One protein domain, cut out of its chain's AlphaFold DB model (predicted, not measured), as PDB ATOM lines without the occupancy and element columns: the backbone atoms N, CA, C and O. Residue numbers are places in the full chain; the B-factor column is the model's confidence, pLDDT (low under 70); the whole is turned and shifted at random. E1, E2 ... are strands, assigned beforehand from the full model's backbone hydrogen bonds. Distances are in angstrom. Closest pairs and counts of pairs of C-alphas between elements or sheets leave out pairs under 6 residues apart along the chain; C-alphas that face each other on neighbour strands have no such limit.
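What this domain is: This is residues 11 to 54 of the 79 residues of the protein "Chitin-binding type-2 domain-containing protein" of Pomacea canaliculata (UniProt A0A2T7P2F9). What shape appears? There is little regular structure: a small three-stranded sheet, E1 E2 E3, with the short strand E4 near one end of E1 and E2. What builds it? The 44 printed residues include four named strands, E1 to E4 in order, holding 17 residues, and no named helix: all strand. The antiparallel sheet is a meander, each strand the antiparallel neighbour of the one before. The whole is compact, radius of gyration of the C-alphas 9.8 A, spanning 30 by 15 by 14 A.

How they stand to each other: Which strands pair? E1, residues 21 to 24, and E2, residues 31 to 35, form a hairpin at 149 degrees; N 21 and O 35, 2.9 A apart, are within hydrogen-bond range. E2 and E3, residues 41 to 45, form another at 149 degrees, with N 32 and O 44 at 2.8 A. Where is E4? E4, residues 51 to 53, pairs with no named strand and is apart from E3; its closest C-alphas with E2 are Trp 52 and Tyr 32, 6.3 A.

Where its parts are: Where does E1 begin? C-alpha 21 is at (38.551, -29.227, 10.922); E1 is 10.4 A long. And the others? E2 is 13.2 A, E3 13.1 A and E4 6.5 A, ending at C-alpha 53 (49.277, -22.762, 6.133).

The domain as a whole: How large? The farthest C-alphas, Gly 17 and Ser 48, are 30.7 A apart. Any break or doubt? The printed part has no cut and no long link, and no printed residue is under 70 in pLDDT.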
ATOM      1  N   CYS A  11      52.459 -30.841  13.087       89.12
ATOM      2  CA  CYS A  11      51.822 -31.646  12.065       89.12
ATOM      3  C   CYS A  11      51.043 -32.785  12.736       89.12
ATOM      4  O   CYS A  11      51.396 -33.248  13.818       89.12
ATOM      5  N   GLN A  12      49.985 -33.240  12.083       92.12
ATOM      6  CA  GLN A  12      49.124 -34.315  12.545       92.12
ATOM      7  C   GLN A  12      49.243 -35.501  11.585       92.12
ATOM      8  O   GLN A  12      49.431 -35.321  10.376       92.12
ATOM      9  N   LYS A  13      49.172 -36.722  12.125       91.25
ATOM     10  CA  LYS A  13      49.122 -37.967  11.335       91.25
ATOM     11  C   LYS A  13      47.686 -38.439  11.107       91.25
ATOM     12  O   LYS A  13      47.398 -39.028  10.070       91.25
ATOM     13  N   ASP A  14      46.802 -38.131  12.049       91.25
ATOM     14  CA  ASP A  14      45.395 -38.506  12.051       91.25
ATOM     15  C   ASP A  14      44.565 -37.506  12.880       91.25
ATOM     16  O   ASP A  14      45.066 -36.462  13.303       91.25
ATOM     17  N   CYS A  15      43.278 -37.806  13.057       92.88
ATOM     18  CA  CYS A  15      42.303 -36.962  13.747       92.88
ATOM     19  C   CYS A  15      42.061 -37.331  15.219       92.88
ATOM     20  O   CYS A  15      41.095 -36.852  15.815       92.88
ATOM     21  N   SER A  16      42.896 -38.183  15.818       90.75
ATOM     22  CA  SER A  16      42.726 -38.631  17.202       90.75
ATOM     23  C   SER A  16      42.901 -37.467  18.173       90.75
ATOM     24  O   SER A  16      43.949 -36.828  18.222       90.75
ATOM     25  N   GLY A  17      41.860 -37.177  18.956       87.62
ATOM     26  CA  GLY A  17      41.866 -36.057  19.902       87.62
ATOM     27  C   GLY A  17      41.761 -34.673  19.250       87.62
ATOM     28  O   GLY A  17      41.916 -33.670  19.943       87.62
ATOM     29  N   LEU A  18      41.482 -34.601  17.943       89.88
ATOM     30  CA  LEU A  18      41.271 -33.345  17.229       89.88
ATOM     31  C   LEU A  18      39.781 -33.062  17.044       89.88
ATOM     32  O   LEU A  18      38.964 -33.960  16.835       89.88
ATOM     33  N   ALA A  19      39.435 -31.779  17.081       93.25
ATOM     34  CA  ALA A  19      38.118 -31.329  16.665       93.25
ATOM     35  C   ALA A  19      37.937 -31.514  15.140       93.25
ATOM     36  O   ALA A  19      38.906 -31.669  14.395       93.25
ATOM     37  N   PRO A  20      36.697 -31.485  14.633       94.12
ATOM     38  CA  PRO A  20      36.460 -31.468  13.195       94.12
ATOM     39  C   PRO A  20      37.057 -30.202  12.577       94.12
ATOM     40  O   PRO A  20      36.821 -29.097  13.066       94.12
ATOM     41  N   GLY A  21      37.821 -30.347  11.500       94.12
ATOM     42  CA  GLY A  21      38.551 -29.227  10.922       94.12
ATOM     43  C   GLY A  21      39.650 -29.637   9.957       94.12
ATOM     44  O   GLY A  21      39.763 -30.796   9.560       94.12
ATOM     45  N   LEU A  22      40.454 -28.651   9.566       94.50
ATOM     46  CA  LEU A  22      41.611 -28.838   8.699       94.50
ATOM     47  C   LEU A  22      42.891 -28.695   9.521       94.50
ATOM     48  O   LEU A  22      42.991 -27.785  10.344       94.50
ATOM     49  N   TYR A  23      43.863 -29.572   9.299       93.06
ATOM     50  CA  TYR A  23      45.096 -29.625  10.082       93.06
ATOM     51  C   TYR A  23      46.304 -29.861   9.186       93.06
ATOM     52  O   TYR A  23      46.198 -30.471   8.126       93.06
ATOM     53  N   GLN A  24      47.473 -29.401   9.612       92.62
ATOM     54  CA  GLN A  24      48.715 -29.671   8.901       92.62
ATOM     55  C   GLN A  24      49.027 -31.164   8.897       92.62
ATOM     56  O   GLN A  24      48.988 -31.801   9.944       92.62
ATOM     57  N   SER A  25      49.369 -31.719   7.734       92.12
ATOM     58  CA  SER A  25      49.760 -33.124   7.631       92.12
ATOM     59  C   SER A  25      51.252 -33.305   7.903       92.12
ATOM     60  O   SER A  25      52.075 -32.525   7.424       92.12
ATOM     61  N   CYS A  26      51.617 -34.362   8.632       90.44
ATOM     62  CA  CYS A  26      53.017 -34.785   8.751       90.44
ATOM     63  C   CYS A  26      53.569 -35.414   7.465       90.44
ATOM     64  O   CYS A  26      54.775 -35.603   7.356       90.44
ATOM     65  N   THR A  27      52.710 -35.749   6.498       89.44
ATOM     66  CA  THR A  27      53.118 -36.350   5.220       89.44
ATOM     67  C   THR A  27      53.906 -35.372   4.346       89.44
ATOM     68  O   THR A  27      54.780 -35.797   3.598       89.44
ATOM     69  N   GLY A  28      53.622 -34.070   4.430       87.75
ATOM     70  CA  GLY A  28      54.333 -33.050   3.660       87.75
ATOM     71  C   GLY A  28      53.585 -31.723   3.591       87.75
ATOM     72  O   GLY A  28      52.381 -31.663   3.834       87.75
ATOM     73  N   CYS A  29      54.296 -30.653   3.226       90.88
ATOM     74  CA  CYS A  29      53.729 -29.303   3.195       90.88
ATOM     75  C   CYS A  29      52.703 -29.070   2.092       90.88
ATOM     76  O   CYS A  29      51.888 -28.165   2.217       90.88
ATOM     77  N   ASP A  30      52.705 -29.863   1.028       92.25
ATOM     78  CA  ASP A  30      51.673 -29.832  -0.006       92.25
ATOM     79  C   ASP A  30      50.404 -30.595   0.406       92.25
ATOM     80  O   ASP A  30      49.461 -30.663  -0.379       92.25
ATOM     81  N   ASN A  31      50.347 -31.150   1.622       93.00
ATOM     82  CA  ASN A  31      49.224 -31.933   2.118       93.00
ATOM     83  C   ASN A  31      48.674 -31.393   3.448       93.00
ATOM     84  O   ASN A  31      49.380 -30.804   4.266       93.00
ATOM     85  N   TYR A  32      47.390 -31.638   3.683       94.00
ATOM     86  CA  TYR A  32      46.677 -31.303   4.912       94.00
ATOM     87  C   TYR A  32      45.690 -32.412   5.269       94.00
ATOM     88  O   TYR A  32      45.238 -33.162   4.406       94.00
ATOM     89  N   LEU A  33      45.360 -32.542   6.546       94.69
ATOM     90  CA  LEU A  33      44.346 -33.463   7.030       94.69
ATOM     91  C   LEU A  33      42.993 -32.771   7.116       94.69
ATOM     92  O   LEU A  33      42.886 -31.624   7.545       94.69
ATOM     93  N   VAL A  34      41.957 -33.504   6.738       94.81
ATOM     94  CA  VAL A  34      40.556 -33.159   6.941       94.81
ATOM     95  C   VAL A  34      40.005 -34.108   7.988       94.81
ATOM     96  O   VAL A  34      39.885 -35.309   7.742       94.81
ATOM     97  N   CYS A  35      39.652 -33.555   9.139       95.06
ATOM     98  CA  CYS A  35      39.016 -34.263  10.230       95.06
ATOM     99  C   CYS A  35      37.517 -34.022  10.202       95.06
ATOM    100  O   CYS A  35      37.044 -32.886  10.244       95.06
ATOM    101  N   THR A  36      36.757 -35.107  10.121       93.75
ATOM    102  CA  THR A  36      35.294 -35.051  10.180       93.75
ATOM    103  C   THR A  36      34.795 -35.208  11.615       93.75
ATOM    104  O   THR A  36      35.506 -35.710  12.482       93.75
ATOM    105  N   LYS A  37      33.520 -34.877  11.853       92.44
ATOM    106  CA  LYS A  37      32.837 -35.123  13.137       92.44
ATOM    107  C   LYS A  37      32.805 -36.587  13.590       92.44
ATOM    108  O   LYS A  37      32.508 -36.843  14.746       92.44
ATOM    109  N   HIS A  38      33.102 -37.533  12.700       89.44
ATOM    110  CA  HIS A  38      33.172 -38.962  13.021       89.44
ATOM    111  C   HIS A  38      34.617 -39.449  13.242       89.44
ATOM    112  O   HIS A  38      34.849 -40.651  13.263       89.44
ATOM    113  N   GLY A  39      35.606 -38.547  13.324       85.31
ATOM    114  CA  GLY A  39      37.020 -38.909  13.493       85.31
ATOM    115  C   GLY A  39      37.704 -39.436  12.225       85.31
ATOM    116  O   GLY A  39      38.873 -39.807  12.259       85.31
ATOM    117  N   ILE A  40      37.010 -39.452  11.081       85.50
ATOM    118  CA  ILE A  40      37.603 -39.885   9.811       85.50
ATOM    119  C   ILE A  40      38.638 -38.852   9.368       85.50
ATOM    120  O   ILE A  40      38.298 -37.676   9.209       85.50
ATOM    121  N   THR A  41      39.855 -39.333   9.122       91.06
ATOM    122  CA  THR A  41      40.958 -38.573   8.533       91.06
ATOM    123  C   THR A  41      40.924 -38.718   7.016       91.06
ATOM    124  O   THR A  41      40.909 -39.833   6.498       91.06
ATOM    125  N   ARG A  42      40.943 -37.603   6.285       92.44
ATOM    126  CA  ARG A  42      41.196 -37.599   4.837       92.44
ATOM    127  C   ARG A  42      42.399 -36.726   4.524       92.44
ATOM    128  O   ARG A  42      42.523 -35.643   5.084       92.44
ATOM    129  N   LEU A  43      43.254 -37.173   3.613       93.25
ATOM    130  CA  LEU A  43      44.386 -36.381   3.144       93.25
ATOM    131  C   LEU A  43      43.934 -35.500   1.974       93.25
ATOM    132  O   LEU A  43      43.540 -36.001   0.923       93.25
ATOM    133  N   GLY A  44      43.960 -34.188   2.171       93.44
ATOM    134  CA  GLY A  44      43.785 -33.195   1.122       93.44
ATOM    135  C   GLY A  44      45.137 -32.735   0.588       93.44
ATOM    136  O   GLY A  44      46.083 -32.560   1.354       93.44
ATOM    137  N   ARG A  45      45.224 -32.505  -0.725       94.31
ATOM    138  CA  ARG A  45      46.427 -31.973  -1.375       94.31
ATOM    139  C   ARG A  45      46.204 -30.542  -1.845       94.31
ATOM    140  O   ARG A  45      45.140 -30.202  -2.366       94.31
ATOM    141  N   CYS A  46      47.204 -29.696  -1.659       94.00
ATOM    142  CA  CYS A  46      47.192 -28.324  -2.129       94.00
ATOM    143  C   CYS A  46      47.393 -28.248  -3.654       94.00
ATOM    144  O   CYS A  46      48.255 -28.936  -4.202       94.00
ATOM    145  N   PRO A  47      46.635 -27.393  -4.366       92.81
ATOM    146  CA  PRO A  47      46.787 -27.230  -5.809       92.81
ATOM    147  C   PRO A  47      48.010 -26.371  -6.166       92.81
ATOM    148  O   PRO A  47      48.366 -25.453  -5.426       92.81
ATOM    149  N   SER A  48      48.584 -26.595  -7.353       85.62
ATOM    150  CA  SER A  48      49.559 -25.701  -8.008       85.62
ATOM    151  C   SER A  48      50.793 -25.347  -7.160       85.62
ATOM    152  O   SER A  48      51.064 -24.166  -6.940       85.62
ATOM    153  N   ASN A  49      51.534 -26.355  -6.676       83.50
ATOM    154  CA  ASN A  49      52.762 -26.188  -5.874       83.50
ATOM    155  C   ASN A  49      52.593 -25.275  -4.643       83.50
ATOM    156  O   ASN A  49      53.544 -24.643  -4.186       83.50
ATOM    157  N   LYS A  50      51.368 -25.164  -4.122       91.94
ATOM    158  CA  LYS A  50      51.085 -24.444  -2.879       91.94
ATOM    159  C   LYS A  50      51.369 -25.339  -1.681       91.94
ATOM    160  O   LYS A  50      51.283 -26.560  -1.764       91.94
ATOM    161  N   VAL A  51      51.613 -24.694  -0.553       92.69
ATOM    162  CA  VAL A  51      51.837 -25.316   0.746       92.69
ATOM    163  C   VAL A  51      50.714 -24.967   1.719       92.69
ATOM    164  O   VAL A  51      50.121 -23.887   1.648       92.69
ATOM    165  N   TRP A  52      50.398 -25.887   2.621       93.50
ATOM    166  CA  TRP A  52      49.405 -25.710   3.669       93.50
ATOM    167  C   TRP A  52      49.895 -24.726   4.732       93.50
ATOM    168  O   TRP A  52      50.980 -24.897   5.287       93.50
ATOM    169  N   ASP A  53      49.093 -23.704   5.025       92.44
ATOM    170  CA  ASP A  53      49.277 -22.762   6.133       92.44
ATOM    171  C   ASP A  53      48.196 -23.027   7.181       92.44
ATOM    172  O   ASP A  53      47.022 -22.730   6.958       92.44
ATOM    173  N   ASP A  54      48.597 -23.617   8.305       90.69
ATOM    174  CA  ASP A  54      47.710 -24.070   9.372       90.69
ATOM    175  C   ASP A  54      47.180 -22.914  10.221       90.69
ATOM    176  O   ASP A  54      46.026 -22.962  10.639       90.69
TER     177      ASP A  54